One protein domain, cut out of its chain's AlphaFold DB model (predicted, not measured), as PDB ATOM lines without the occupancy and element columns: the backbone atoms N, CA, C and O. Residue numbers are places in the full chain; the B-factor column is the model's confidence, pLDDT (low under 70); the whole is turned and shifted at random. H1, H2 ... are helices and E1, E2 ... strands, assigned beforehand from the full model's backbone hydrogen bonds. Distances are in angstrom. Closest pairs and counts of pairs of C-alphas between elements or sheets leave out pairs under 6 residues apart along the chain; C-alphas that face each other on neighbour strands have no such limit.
ATOM      1  N   GLN A  55     -10.941   0.514  52.780       80.31
ATOM      2  CA  GLN A  55     -10.083  -0.152  53.760       80.31
ATOM      3  C   GLN A  55      -8.749  -0.547  53.132       80.31
ATOM      4  O   GLN A  55      -8.707  -1.194  52.089       80.31
ATOM      5  N   ALA A  56      -7.652  -0.162  53.779       86.94
ATOM      6  CA  ALA A  56      -6.334  -0.673  53.444       86.94
ATOM      7  C   ALA A  56      -6.124  -2.020  54.146       86.94
ATOM      8  O   ALA A  56      -6.458  -2.163  55.325       86.94
ATOM      9  N   PHE A  57      -5.587  -2.994  53.420       86.62
ATOM     10  CA  PHE A  57      -5.379  -4.344  53.932       86.62
ATOM     11  C   PHE A  57      -3.898  -4.581  54.228       86.62
ATOM     12  O   PHE A  57      -3.041  -4.029  53.526       86.62
ATOM     13  N   PRO A  58      -3.569  -5.382  55.256       88.69
ATOM     14  CA  PRO A  58      -2.209  -5.861  55.414       88.69
ATOM     15  C   PRO A  58      -1.827  -6.745  54.223       88.69
ATOM     16  O   PRO A  58      -2.678  -7.421  53.643       88.69
ATOM     17  N   ALA A  59      -0.546  -6.738  53.858       87.19
ATOM     18  CA  ALA A  59      -0.036  -7.542  52.746       87.19
ATOM     19  C   ALA A  59      -0.264  -9.058  52.946       87.19
ATOM     20  O   ALA A  59      -0.416  -9.790  51.975       87.19
ATOM     21  N   GLU A  60      -0.377  -9.502  54.198       87.12
ATOM     22  CA  GLU A  60      -0.538 -10.911  54.588       87.12
ATOM     23  C   GLU A  60      -1.947 -11.480  54.351       87.12
ATOM     24  O   GLU A  60      -2.187 -12.663  54.584       87.12
ATOM     25  N   VAL A  61      -2.915 -10.654  53.937       91.06
ATOM     26  CA  VAL A  61      -4.281 -11.134  53.683       91.06
ATOM     27  C   VAL A  61      -4.287 -12.060  52.469       91.06
ATOM     28  O   VAL A  61      -3.724 -11.734  51.422       91.06
ATOM     29  N   SER A  62      -4.960 -13.201  52.608       90.38
ATOM     30  CA  SER A  62      -5.172 -14.159  51.527       90.38
ATOM     31  C   SER A  62      -6.088 -13.588  50.444       90.38
ATOM     32  O   SER A  62      -7.117 -12.978  50.747       90.38
ATOM     33  N   LEU A  63      -5.747 -13.830  49.182       90.62
ATOM     34  CA  LEU A  63      -6.648 -13.592  48.059       90.62
ATOM     35  C   LEU A  63      -7.825 -14.566  48.133       90.62
ATOM     36  O   LEU A  63      -7.659 -15.723  48.523       90.62
ATOM     37  N   SER A  64      -9.004 -14.117  47.704       89.38
ATOM     38  CA  SER A  64     -10.175 -14.996  47.569       89.38
ATOM     39  C   SER A  64      -9.946 -16.105  46.542       89.38
ATOM     40  O   SER A  64     -10.444 -17.216  46.708       89.38
ATOM     41  N   VAL A  65      -9.174 -15.818  45.488       90.31
ATOM     42  CA  VAL A  65      -8.771 -16.799  44.479       90.31
ATOM     43  C   VAL A  65      -7.262 -16.687  44.245       90.31
ATOM     44  O   VAL A  65      -6.809 -15.658  43.733       90.31
ATOM     45  N   PRO A  66      -6.471 -17.732  44.554       89.81
ATOM     46  CA  PRO A  66      -5.030 -17.707  44.323       89.81
ATOM     47  C   PRO A  66      -4.730 -17.564  42.825       89.81
ATOM     48  O   PRO A  66      -5.412 -18.145  41.975       89.81
ATOM     49  N   TRP A  67      -3.721 -16.761  42.479       88.56
ATOM     50  CA  TRP A  67      -3.323 -16.570  41.074       88.56
ATOM     51  C   TRP A  67      -2.511 -17.749  40.545       88.56
ATOM     52  O   TRP A  67      -2.598 -18.089  39.366       88.56
ATOM     53  N   SER A  68      -1.719 -18.349  41.427       89.75
ATOM     54  CA  SER A  68      -0.911 -19.540  41.206       89.75
ATOM     55  C   SER A  68      -0.618 -20.189  42.559       89.75
ATOM     56  O   SER A  68      -0.867 -19.581  43.601       89.75
ATOM     57  N   ASP A  69      -0.052 -21.395  42.557       87.81
ATOM     58  CA  ASP A  69       0.218 -22.162  43.785       87.81
ATOM     59  C   ASP A  69       1.141 -21.431  44.780       87.81
ATOM     60  O   ASP A  69       1.085 -21.680  45.981       87.81
ATOM     61  N   ASN A  70       1.947 -20.481  44.290       90.44
ATOM     62  CA  ASN A  70       2.877 -19.694  45.103       90.44
ATOM     63  C   ASN A  70       2.338 -18.304  45.481       90.44
ATOM     64  O   ASN A  70       2.963 -17.617  46.283       90.44
ATOM     65  N   ILE A  71       1.229 -17.855  44.883       89.50
ATOM     66  CA  ILE A  71       0.694 -16.499  45.057       89.50
ATOM     67  C   ILE A  71      -0.675 -16.606  45.715       89.50
ATOM     68  O   ILE A  71      -1.713 -16.674  45.047       89.50
ATOM     69  N   THR A  72      -0.653 -16.633  47.047       92.00
ATOM     70  CA  THR A  72      -1.863 -16.787  47.867       92.00
ATOM     71  C   THR A  72      -2.226 -15.518  48.627       92.00
ATOM     72  O   THR A  72      -3.389 -15.358  48.987       92.00
ATOM     73  N   THR A  73      -1.285 -14.588  48.819       92.62
ATOM     74  CA  THR A  73      -1.500 -13.336  49.564       92.62
ATOM     75  C   THR A  73      -1.337 -12.086  48.700       92.62
ATOM     76  O   THR A  73      -0.737 -12.118  47.618       92.62
ATOM     77  N   PHE A  74      -1.876 -10.951  49.166       91.44
ATOM     78  CA  PHE A  74      -1.730  -9.666  48.468       91.44
ATOM     79  C   PHE A  74      -0.262  -9.241  48.362       91.44
ATOM     80  O   PHE A  74       0.133  -8.645  47.358       91.44
ATOM     81  N   GLY A  75       0.544  -9.555  49.377       90.50
ATOM     82  CA  GLY A  75       1.984  -9.327  49.404       90.50
ATOM     83  C   GLY A  75       2.718 -10.147  48.351       90.50
ATOM     84  O   GLY A  75       3.515  -9.581  47.598       90.50
ATOM     85  N   ASP A  76       2.397 -11.437  48.227       91.12
ATOM     86  CA  ASP A  76       2.980 -12.304  47.193       91.12
ATOM     87  C   ASP A  76       2.616 -11.806  45.793       91.12
ATOM     88  O   ASP A  76       3.473 -11.700  44.915       91.12
ATOM     89  N   ALA A  77       1.348 -11.430  45.594       91.56
ATOM     90  CA  ALA A  77       0.846 -10.921  44.321       91.56
ATOM     91  C   ALA A  77       1.532  -9.605  43.924       91.56
ATOM     92  O   ALA A  77       1.886  -9.383  42.761       91.56
ATOM     93  N   LEU A  78       1.763  -8.727  44.899       91.06
ATOM     94  CA  LEU A  78       2.470  -7.474  44.683       91.06
ATOM     95  C   LEU A  78       3.957  -7.711  44.390       91.06
ATOM     96  O   LEU A  78       4.497  -7.125  43.456       91.06
ATOM     97  N   THR A  79       4.601  -8.612  45.126       91.31
ATOM     98  CA  THR A  79       6.019  -8.956  44.939       91.31
ATOM     99  C   THR A  79       6.261  -9.606  43.578       91.31
ATOM    100  O   THR A  79       7.213  -9.252  42.889       91.31
ATOM    101  N   ALA A  80       5.360 -10.486  43.135       90.25
ATOM    102  CA  ALA A  80       5.429 -11.118  41.819       90.25
ATOM    103  C   ALA A  80       5.213 -10.132  40.657       90.25
ATOM    104  O   ALA A  80       5.674 -10.375  39.542       90.25
ATOM    105  N   THR A  81       4.495  -9.027  40.889       90.00
ATOM    106  CA  THR A  81       4.193  -8.033  39.846       90.00
ATOM    107  C   THR A  81       5.157  -6.850  39.829       90.00
ATOM    108  O   THR A  81       5.227  -6.146  38.810       90.00
ATOM    109  N   LEU A  82       5.882  -6.604  40.921       90.75
ATOM    110  CA  LEU A  82       6.861  -5.530  41.031       90.75
ATOM    111  C   LEU A  82       8.182  -5.890  40.326       90.75
ATOM    112  O   LEU A  82       8.622  -7.037  40.368       90.75
ATOM    113  N   PRO A  83       8.851  -4.911  39.689       86.50
ATOM    114  CA  PRO A  83      10.238  -5.077  39.271       86.50
ATOM    115  C   PRO A  83      11.140  -5.344  40.490       86.50
ATOM    116  O   PRO A  83      10.887  -4.772  41.553       86.50
ATOM    117  N   PRO A  84      12.224  -6.132  40.343       82.56
ATOM    118  CA  PRO A  84      13.121  -6.484  41.451       82.56
ATOM    119  C   PRO A  84      13.772  -5.265  42.126       82.56
ATOM    120  O   PRO A  84      14.162  -5.334  43.284       82.56
ATOM    121  N   GLU A  85      13.845  -4.141  41.417       82.56
ATOM    122  CA  GLU A  85      14.367  -2.860  41.898       82.56
ATOM    123  C   GLU A  85      13.488  -2.206  42.981       82.56
ATOM    124  O   GLU A  85      13.993  -1.479  43.830       82.56
ATOM    125  N   TYR A  86      12.187  -2.518  43.010       78.44
ATOM    126  CA  TYR A  86      11.211  -1.936  43.944       78.44
ATOM    127  C   TYR A  86      10.575  -2.989  44.860       78.44
ATOM    128  O   TYR A  86       9.475  -2.786  45.375       78.44
ATOM    129  N   ALA A  87      11.249  -4.125  45.055       71.38
ATOM    130  CA  ALA A  87      10.727  -5.300  45.753       71.38
ATOM    131  C   ALA A  87      10.612  -5.143  47.283       71.38
ATOM    132  O   ALA A  87      10.570  -6.144  47.990       71.38
ATOM    133  N   THR A  88      10.552  -3.918  47.813       74.12
ATOM    134  CA  THR A  88      10.291  -3.667  49.236       74.12
ATOM    135  C   THR A  88       8.780  -3.503  49.430       74.12
ATOM    136  O   THR A  88       8.255  -2.403  49.219       74.12
ATOM    137  N   PRO A  89       8.031  -4.567  49.784       65.44
ATOM    138  CA  PRO A  89       6.590  -4.461  49.932       65.44
ATOM    139  C   PRO A  89       6.257  -3.540  51.108       65.44
ATOM    140  O   PRO A  89       6.799  -3.655  52.207       65.44
ATOM    141  N   SER A  90       5.335  -2.606  50.878       71.19
ATOM    142  CA  SER A  90       4.724  -1.861  51.977       71.19
ATOM    143  C   SER A  90       3.884  -2.826  52.822       71.19
ATOM    144  O   SER A  90       3.132  -3.611  52.244       71.19
ATOM    145  N   PRO A  91       3.912  -2.735  54.164       76.94
ATOM    146  CA  PRO A  91       3.125  -3.623  55.030       76.94
ATOM    147  C   PRO A  91       1.608  -3.440  54.852       76.94
ATOM    148  O   PRO A  91       0.821  -4.273  55.295       76.94
ATOM    149  N   LEU A  92       1.192  -2.349  54.199       86.38
ATOM    150  CA  LEU A  92      -0.197  -1.977  53.980       86.38
ATOM    151  C   LEU A  92      -0.446  -1.677  52.494       86.38
ATOM    152  O   LEU A  92       0.125  -0.734  51.935       86.38
ATOM    153  N   VAL A  93      -1.338  -2.445  51.871       86.44
ATOM    154  CA  VAL A  93      -1.740  -2.287  50.469       86.44
ATOM    155  C   VAL A  93      -3.071  -1.540  50.407       86.44
ATOM    156  O   VAL A  93      -4.060  -1.925  51.034       86.44
ATOM    157  N   ARG A  94      -3.113  -0.446  49.637       87.69
ATOM    158  CA  ARG A  94      -4.371   0.254  49.339       87.69
ATOM    159  C   ARG A  94      -5.027  -0.390  48.126       87.69
ATOM    160  O   ARG A  94      -4.551  -0.217  47.006       87.69
ATOM    161  N   VAL A  95      -6.113  -1.106  48.367       89.12
ATOM    162  CA  VAL A  95      -6.958  -1.677  47.315       89.12
ATOM    163  C   VAL A  95      -7.851  -0.615  46.667       89.12
ATOM    164  O   VAL A  95      -7.950   0.516  47.146       89.12
ATOM    165  N   ILE A  96      -8.478  -0.964  45.543       89.06
ATOM    166  CA  ILE A  96      -9.458  -0.101  44.880       89.06
ATOM    167  C   ILE A  96     -10.714   0.017  45.749       89.06
ATOM    168  O   ILE A  96     -11.276  -0.993  46.177       89.06
ATOM    169  N   ASP A  97     -11.168   1.252  45.963       86.12
ATOM    170  CA  ASP A  97     -12.373   1.555  46.734       86.12
ATOM    171  C   ASP A  97     -13.612   0.890  46.119       86.12
ATOM    172  O   ASP A  97     -13.827   0.952  44.907       86.12
ATOM    173  N   ARG A  98     -14.451   0.275  46.959       80.94
ATOM    174  CA  ARG A  98     -15.741  -0.292  46.532       80.94
ATOM    175  C   ARG A  98     -16.854   0.688  46.855       80.94
ATOM    176  O   ARG A  98     -17.255   0.806  48.012       80.94
ATOM    177  N   CYS A  99     -17.347   1.392  45.847       81.19
ATOM    178  CA  CYS A  99     -18.483   2.292  45.996       81.19
ATOM    179  C   CYS A  99     -19.780   1.586  45.597       81.19
ATOM    180  O   CYS A  99     -19.810   0.842  44.620       81.19
ATOM    181  N   TRP A 100     -20.875   1.876  46.302       75.31
ATOM    182  CA  TRP A 100     -22.209   1.350  45.966       75.31
ATOM    183  C   TRP A 100     -22.667   1.719  44.544       75.31
ATOM    184  O   TRP A 100     -23.498   1.033  43.952       75.31
ATOM    185  N   CYS A 101     -22.121   2.800  43.987       73.56
ATOM    186  CA  CYS A 101     -22.436   3.292  42.649       73.56
ATOM    187  C   CYS A 101     -21.307   3.067  41.632       73.56
ATOM    188  O   CYS A 101     -21.269   3.773  40.624       73.56
ATOM    189  N   ASP A 102     -20.382   2.133  41.875       77.88
ATOM    190  CA  ASP A 102     -19.391   1.793  40.856       77.88
ATOM    191  C   ASP A 102     -20.059   1.035  39.695       77.88
ATOM    192  O   ASP A 102     -20.472  -0.117  39.818       77.88
ATOM    193  N   LEU A 103     -20.209   1.728  38.566       77.12
ATOM    194  CA  LEU A 103     -20.826   1.222  37.337       77.12
ATOM    195  C   LEU A 103     -19.784   0.646  36.363       77.12
ATOM    196  O   LEU A 103     -20.156   0.211  35.272       77.12
ATOM    197  N   ALA A 104     -18.494   0.652  36.722       74.31
ATOM    198  CA  ALA A 104     -17.403   0.239  35.841       74.31
ATOM    199  C   ALA A 104     -17.502  -1.207  35.303       74.31
ATOM    200  O   ALA A 104     -17.199  -1.395  34.122       74.31
ATOM    201  N   PRO A 105     -17.928  -2.228  36.079       71.25
ATOM    202  CA  PRO A 105     -18.041  -3.592  35.559       71.25
ATOM    203  C   PRO A 105     -19.351  -3.861  34.796       71.25
ATOM    204  O   PRO A 105     -19.501  -4.943  34.247       71.25
ATOM    205  N   GLY A 106     -20.274  -2.893  34.716       75.50
ATOM    206  CA  GLY A 106     -21.597  -3.063  34.108       75.50
ATOM    207  C   GLY A 106     -22.726  -3.129  35.144       75.50
ATOM    208  O   GLY A 106     -22.522  -3.469  36.303       75.50
ATOM    209  N   LEU A 107     -23.949  -2.767  34.733       78.25
ATOM    210  CA  LEU A 107     -25.095  -2.619  35.648       78.25
ATOM    211  C   LEU A 107     -25.655  -3.963  36.160       78.25
ATOM    212  O   LEU A 107     -26.256  -4.010  37.232       78.25
ATOM    213  N   PHE A 108     -25.491  -5.035  35.384       80.12
ATOM    214  CA  PHE A 108     -26.150  -6.330  35.606       80.12
ATOM    215  C   PHE A 108     -25.186  -7.482  35.883       80.12
ATOM    216  O   PHE A 108     -25.634  -8.600  36.128       80.12
ATOM    217  N   GLU A 109     -23.881  -7.238  35.821       79.25
ATOM    218  CA  GLU A 109     -22.889  -8.293  35.988       79.25
ATOM    219  C   GLU A 109     -22.627  -8.535  37.482       79.25
ATOM    220  O   GLU A 109     -22.580  -7.574  38.261       79.25
ATOM    221  N   PRO A 110     -22.511  -9.801  37.926       79.50
ATOM    222  CA  PRO A 110     -22.154 -10.092  39.305       79.50
ATOM    223  C   PRO A 110     -20.761  -9.540  39.616       79.50
ATOM    224  O   PRO A 110     -19.891  -9.452  38.749       79.50
ATOM    225  N   PHE A 111     -20.547  -9.172  40.877       82.06
ATOM    226  CA  PHE A 111     -19.263  -8.647  41.315       82.06
ATOM    227  C   PHE A 111     -18.179  -9.731  41.232       82.06
ATOM    228  O   PHE A 111     -18.205 -10.708  41.981       82.06
ATOM    229  N   ASP A 112     -17.211  -9.537  40.336       86.94
ATOM    230  CA  ASP A 112     -16.046 -10.409  40.203       86.94
ATOM    231  C   ASP A 112     -14.942  -9.971  41.178       86.94
ATOM    232  O   ASP A 112     -14.166  -9.042  40.919       86.94
ATOM    233  N   VAL A 113     -14.882 -10.661  42.322       86.62
ATOM    234  CA  VAL A 113     -13.887 -10.420  43.376       86.62
ATOM    235  C   VAL A 113     -12.471 -10.576  42.826       86.62
ATOM    236  O   VAL A 113     -11.621  -9.725  43.081       86.62
ATOM    237  N   LYS A 114     -12.233 -11.602  42.003       89.88
ATOM    238  CA  LYS A 114     -10.916 -11.928  41.454       89.88
ATOM    239  C   LYS A 114     -10.394 -10.791  40.575       89.88
ATOM    240  O   LYS A 114      -9.237 -10.378  40.692       89.88
ATOM    241  N   ARG A 115     -11.252 -10.244  39.708       89.19
ATOM    242  CA  ARG A 115     -10.902  -9.094  38.859       89.19
ATOM    243  C   ARG A 115     -10.611  -7.843  39.686       89.19
ATOM    244  O   ARG A 115      -9.668  -7.113  39.377       89.19
ATOM    245  N   TRP A 116     -11.397  -7.596  40.732       88.25
ATOM    246  CA  TRP A 116     -11.165  -6.473  41.641       88.25
ATOM    247  C   TRP A 116      -9.845  -6.611  42.418       88.25
ATOM    248  O   TRP A 116      -9.124  -5.620  42.563       88.25
ATOM    249  N   GLU A 117      -9.493  -7.816  42.877       91.44
ATOM    250  CA  GLU A 117      -8.215  -8.088  43.552       91.44
ATOM    251  C   GLU A 117      -7.032  -7.820  42.616       91.44
ATOM    252  O   GLU A 117      -6.119  -7.075  42.977       91.44
ATOM    253  N   MET A 118      -7.091  -8.331  41.380       91.38
ATOM    254  CA  MET A 118      -6.079  -8.072  40.348       91.38
ATOM    255  C   MET A 118      -5.889  -6.586  40.063       91.38
ATOM    256  O   MET A 118      -4.768  -6.079  40.138       91.38
ATOM    257  N   ALA A 119      -6.981  -5.870  39.799       91.88
ATOM    258  CA  ALA A 119      -6.921  -4.435  39.539       91.88
ATOM    259  C   ALA A 119      -6.374  -3.660  40.752       91.88
ATOM    260  O   ALA A 119      -5.671  -2.657  40.601       91.88
ATOM    261  N   SER A 120      -6.660  -4.132  41.967       91.12
ATOM    262  CA  SER A 120      -6.161  -3.526  43.199       91.12
ATOM    263  C   SER A 120      -4.653  -3.686  43.360       91.12
ATOM    264  O   SER A 120      -3.972  -2.705  43.671       91.12
ATOM    265  N   VAL A 121      -4.121  -4.880  43.091       92.19
ATOM    266  CA  VAL A 121      -2.671  -5.128  43.093       92.19
ATOM    267  C   VAL A 121      -1.984  -4.291  42.014       92.19
ATOM    268  O   VAL A 121      -0.977  -3.637  42.287       92.19
ATOM    269  N   GLU A 122      -2.558  -4.217  40.813       92.50
ATOM    270  CA  GLU A 122      -2.014  -3.403  39.724       92.50
ATOM    271  C   GLU A 122      -1.985  -1.906  40.077       92.50
ATOM    272  O   GLU A 122      -0.980  -1.216  39.864       92.50
ATOM    273  N   ARG A 123      -3.056  -1.385  40.687       91.62
ATOM    274  CA  ARG A 123      -3.096   0.002  41.171       91.62
ATOM    275  C   ARG A 123      -2.052   0.246  42.260       91.62
ATOM    276  O   ARG A 123      -1.414   1.301  42.242       91.62
ATOM    277  N   ALA A 124      -1.875  -0.689  43.190       90.19
ATOM    278  CA  ALA A 124      -0.872  -0.590  44.247       90.19
ATOM    279  C   ALA A 124       0.553  -0.569  43.671       90.19
ATOM    280  O   ALA A 124       1.330   0.329  44.004       90.19
ATOM    281  N   LYS A 125       0.855  -1.465  42.725       91.31
ATOM    282  CA  LYS A 125       2.107  -1.466  41.956       91.31
ATOM    283  C   LYS A 125       2.368  -0.105  41.309       91.31
ATOM    284  O   LYS A 125       3.435   0.479  41.496       91.31
ATOM    285  N   ASN A 126       1.384   0.429  40.588       91.94
ATOM    286  CA  ASN A 126       1.522   1.717  39.906       91.94
ATOM    287  C   ASN A 126       1.762   2.874  40.889       91.94
ATOM    288  O   ASN A 126       2.496   3.810  40.570       91.94
ATOM    289  N   GLN A 127       1.186   2.817  42.093       90.44
ATOM    290  CA  GLN A 127       1.454   3.810  43.137       90.44
ATOM    291  C   GLN A 127       2.880   3.722  43.682       90.44
ATOM    292  O   GLN A 127       3.486   4.770  43.895       90.44
ATOM    293  N   ILE A 128       3.411   2.516  43.894       89.50
ATOM    294  CA  ILE A 128       4.785   2.316  44.380       89.50
ATOM    295  C   ILE A 128       5.783   2.848  43.353       89.50
ATOM    296  O   ILE A 128       6.600   3.700  43.688       89.50
ATOM    297  N   ILE A 129       5.639   2.445  42.087       90.62
ATOM    298  CA  ILE A 129       6.514   2.907  40.999       90.62
ATOM    299  C   ILE A 129       6.462   4.434  40.870       90.62
ATOM    300  O   ILE A 129       7.487   5.087  40.693       90.62
ATOM    301  N   LYS A 130       5.267   5.029  40.981       91.25
ATOM    302  CA  LYS A 130       5.111   6.485  40.917       91.25
ATOM    303  C   LYS A 130       5.791   7.201  42.090       91.25
ATOM    304  O   LYS A 130       6.307   8.294  41.883       91.25
ATOM    305  N   ARG A 131       5.764   6.628  43.299       88.75
ATOM    306  CA  ARG A 131       6.446   7.200  44.472       88.75
ATOM    307  C   ARG A 131       7.960   7.113  44.335       88.75
ATOM    308  O   ARG A 131       8.605   8.136  44.498       88.75
ATOM    309  N   ALA A 132       8.483   5.955  43.937       88.06
ATOM    310  CA  ALA A 132       9.920   5.770  43.760       88.06
ATOM    311  C   ALA A 132      10.511   6.759  42.737       88.06
ATOM    312  O   ALA A 132      11.495   7.431  43.018       88.06
ATOM    313  N   ARG A 133       9.832   6.963  41.599       88.81
ATOM    314  CA  ARG A 133      10.247   7.973  40.605       88.81
ATOM    315  C   ARG A 133      10.219   9.408  41.140       88.81
ATOM    316  O   ARG A 133      11.044  10.221  40.754       88.81
ATOM    317  N   ALA A 134       9.261   9.736  42.008       89.56
ATOM    318  CA  ALA A 134       9.174  11.072  42.596       89.56
ATOM    319  C   ALA A 134      10.283  11.331  43.633       89.56
ATOM    320  O   ALA A 134      10.698  12.477  43.802       89.56
ATOM    321  N   GLU A 135      10.751  10.287  44.320       87.06
ATOM    322  CA  GLU A 135      11.894  10.356  45.239       87.06
ATOM    323  C   GLU A 135      13.201  10.586  44.460       87.06
ATOM    324  O   GLU A 135      13.927  11.528  44.771       87.06
ATOM    325  N   GLU A 136      13.428   9.849  43.367       85.25
ATOM    326  CA  GLU A 136      14.592  10.040  42.481       85.25
ATOM    327  C   GLU A 136      14.686  11.470  41.904       85.25
ATOM    328  O   GLU A 136      15.766  12.070  41.876       85.25
ATOM    329  N   ASP A 137      13.554  12.049  41.484       85.00
ATOM    330  CA  ASP A 137      13.492  13.431  40.978       85.00
ATOM    331  C   ASP A 137      13.770  14.476  42.082       85.00
ATOM    332  O   ASP A 137      14.302  15.565  41.819       85.00
ATOM    333  N   SER A 138      13.419  14.159  43.333       80.31
ATOM    334  CA  SER A 138      13.644  15.043  44.482       80.31
ATOM    335  C   SER A 138      15.123  15.067  44.882       80.31
ATOM    336  O   SER A 138      15.680  16.150  45.085       80.31
ATOM    337  N   ASP A 139      15.792  13.912  44.876       74.69
ATOM    338  CA  ASP A 139      17.216  13.795  45.218       74.69
ATOM    339  C   ASP A 139      18.129  14.500  44.193       74.69
ATOM    340  O   ASP A 139      19.138  15.115  44.557       74.69
ATOM    341  N   GLN A 140      17.762  14.510  42.905       60.97
ATOM    342  CA  GLN A 140      18.504  15.271  41.883       60.97
ATOM    343  C   GLN A 140      18.344  16.794  42.025       60.97
ATOM    344  O   GLN A 140      19.246  17.558  41.657       60.97
ATOM    345  N   THR A 141      17.224  17.249  42.590       58.59
ATOM    346  CA  THR A 141      16.979  18.678  42.827       58.59
ATOM    347  C   THR A 141      17.783  19.192  44.031       58.59
ATOM    348  O   THR A 141      18.241  20.335  44.012       58.59
ATOM    349  N   GLU A 142      18.051  18.355  45.040       55.56
ATOM    350  CA  GLU A 142      18.898  18.725  46.189       55.56
ATOM    351  C   GLU A 142      20.408  18.593  45.913       55.56
ATOM    352  O   GLU A 142      21.198  19.391  46.424       55.56
ATOM    353  N   ALA A 204     -18.062 -32.994  58.544       81.50
ATOM    354  CA  ALA A 204     -19.443 -32.878  58.068       81.50
ATOM    355  C   ALA A 204     -20.271 -31.880  58.912       81.50
ATOM    356  O   ALA A 204     -20.674 -32.222  60.024       81.50
ATOM    357  N   GLY A 205     -20.541 -30.678  58.398       82.56
ATOM    358  CA  GLY A 205     -21.245 -29.598  59.112       82.56
ATOM    359  C   GLY A 205     -20.426 -28.317  59.314       82.56
ATOM    360  O   GLY A 205     -20.997 -27.315  59.749       82.56
ATOM    361  N   GLU A 206     -19.137 -28.334  58.971       90.25
ATOM    362  CA  GLU A 206     -18.300 -27.142  58.829       90.25
ATOM    363  C   GLU A 206     -18.411 -26.597  57.399       90.25
ATOM    364  O   GLU A 206     -18.262 -27.336  56.423       90.25
ATOM    365  N   TYR A 207     -18.671 -25.297  57.278       87.62
ATOM    366  CA  TYR A 207     -18.669 -24.581  56.006       87.62
ATOM    367  C   TYR A 207     -17.547 -23.548  56.009       87.62
ATOM    368  O   TYR A 207     -17.569 -22.604  56.799       87.62
ATOM    369  N   ASP A 208     -16.585 -23.726  55.108       86.44
ATOM    370  CA  ASP A 208     -15.517 -22.762  54.875       86.44
ATOM    371  C   ASP A 208     -16.012 -21.645  53.941       86.44
ATOM    372  O   ASP A 208     -16.433 -21.896  52.801       86.44
ATOM    373  N   LEU A 209     -15.998 -20.407  54.441       86.31
ATOM    374  CA  LEU A 209     -16.326 -19.214  53.663       86.31
ATOM    375  C   LEU A 209     -15.083 -18.545  53.058       86.31
ATOM    376  O   LEU A 209     -15.222 -17.523  52.380       86.31
ATOM    377  N   GLY A 210     -13.898 -19.141  53.220       76.69
ATOM    378  CA  GLY A 210     -12.640 -18.675  52.635       76.69
ATOM    379  C   GLY A 210     -12.717 -18.543  51.118       76.69
ATOM    380  O   GLY A 210     -12.277 -17.544  50.554       76.69
ATOM    381  N   GLN A 211     -13.420 -19.465  50.461       73.56
ATOM    382  CA  GLN A 211     -13.720 -19.406  49.022       73.56
ATOM    383  C   GLN A 211     -14.528 -18.162  48.591       73.56
ATOM    384  O   GLN A 211     -14.564 -17.822  47.411       73.56
ATOM    385  N   PHE A 212     -15.175 -17.472  49.533       72.88
ATOM    386  CA  PHE A 212     -15.907 -16.224  49.303       72.88
ATOM    387  C   PHE A 212     -15.130 -14.985  49.781       72.88
ATOM    388  O   PHE A 212     -15.680 -13.883  49.783       72.88
ATOM    389  N   GLY A 213     -13.863 -15.144  50.177       68.19
ATOM    390  CA  GLY A 213     -13.009 -14.060  50.664       68.19
ATOM    391  C   GLY A 213     -13.245 -13.673  52.126       68.19
ATOM    392  O   GLY A 213     -12.858 -12.578  52.532       68.19
ATOM    393  N   PHE A 214     -13.884 -14.540  52.915       72.25
ATOM    394  CA  PHE A 214     -14.047 -14.357  54.358       72.25
ATOM    395  C   PHE A 214     -13.232 -15.417  55.102       72.25
ATOM    396  O   PHE A 214     -13.485 -16.602  54.926       72.25
ATOM    397  N   ASP A 215     -12.304 -15.009  55.970       78.00
ATOM    398  CA  ASP A 215     -11.575 -15.929  56.859       78.00
ATOM    399  C   ASP A 215     -12.474 -16.345  58.041       78.00
ATOM    400  O   ASP A 215     -12.333 -15.876  59.174       78.00
ATOM    401  N   LEU A 216     -13.515 -17.125  57.733       85.62
ATOM    402  CA  LEU A 216     -14.541 -17.556  58.678       85.62
ATOM    403  C   LEU A 216     -15.007 -18.979  58.350       85.62
ATOM    404  O   LEU A 216     -15.496 -19.250  57.253       85.62
ATOM    405  N   ILE A 217     -14.937 -19.865  59.343       87.44
ATOM    406  CA  ILE A 217     -15.518 -21.210  59.282       87.44
ATOM    407  C   ILE A 217     -16.788 -21.213  60.126       87.44
ATOM    408  O   ILE A 217     -16.762 -20.872  61.312       87.44
ATOM    409  N   VAL A 218     -17.907 -21.596  59.515       88.62
ATOM    410  CA  VAL A 218     -19.197 -21.716  60.200       88.62
ATOM    411  C   VAL A 218     -19.427 -23.179  60.564       88.62
ATOM    412  O   VAL A 218     -19.640 -24.012  59.685       88.62
ATOM    413  N   ASP A 219     -19.407 -23.493  61.861       88.50
ATOM    414  CA  ASP A 219     -19.771 -24.814  62.382       88.50
ATOM    415  C   ASP A 219     -21.262 -24.849  62.751       88.50
ATOM    416  O   ASP A 219     -21.732 -24.153  63.655       88.50
TER     417      ASP A 219
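AT A GLANCE: This is residues 55 to 142 and 204 to 219 of the 226 residues of an uncharacterized protein of Coniophora puteana (strain RWD-64-598) (UniProt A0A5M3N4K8). One long helix, H2, makes much of the length, with the short helix H1 and strand E2 of the small pair E1 and E2 packed on part of it; the end of H2, residues 133 to 142, sticks out. A small hairpin, E3 and E4, lies off near the other end of the longest axis, and residues 99 to 104 and 106 to 112 stick out as a loop. The printed part has 104 residues, with named elements in the order E1 H1 E2 H2 E3 E4; under half of the residues are in them, in a mixed class of helices and strands, and both two-stranded sheets are antiparallel. The whole is loose, with a radius of gyration of the C-alphas of 16.8 A, and elongated, spanning 64 by 33 by 22 A.

HOW THE PARTS SIT: E1, residues 56 to 58, and E2, residues 92 to 94, are antiparallel neighbours at 146 degrees, with N 57 and O 93 3.0 A apart, within hydrogen-bond range. H2, residues 113 to 142, comes closest to E2 at the C-alphas of Ala 124 and Arg 94, 6.2 A apart. H1, residues 74 to 81, touches residues 121 to 125 of H2, closest at the C-alphas of Leu 78 and Val 121, 5.9 A, at a steep tilt of 65 degrees, the same way. E3, residues 206 to 208, and E4, residues 217 to 219, form an antiparallel hairpin at 163 degrees, with N 207 and O 218 2.9 A apart, within hydrogen-bond range. E4 is apart from H2, and both E3 and E4 are apart from H1. In H1 and H2 every O i to N i+4 pair is within hydrogen-bond range.

IN THESE COORDINATES: E1 begins at C-alpha 56, (-6.334, -0.673, 53.444). H2 is 44.0 A long, from C-alpha 113 at (-13.887, -10.420, 43.376), and H1 is 10.6 A. E1, E2, E3 and E4 measure 6.9, 6.6, 6.5 and 6.4 A, and E4 ends at C-alpha 219, (-19.771, -24.814, 62.382).

THE WHOLE: Residues 143 to 203 are not printed; C-alphas 142 and 204, 65.4 A apart across this cut, are also the two farthest apart. The links E1 to H1 and E2 to H2 are long. The pLDDT is under 70 at residues 89, 140 to 142 and 213.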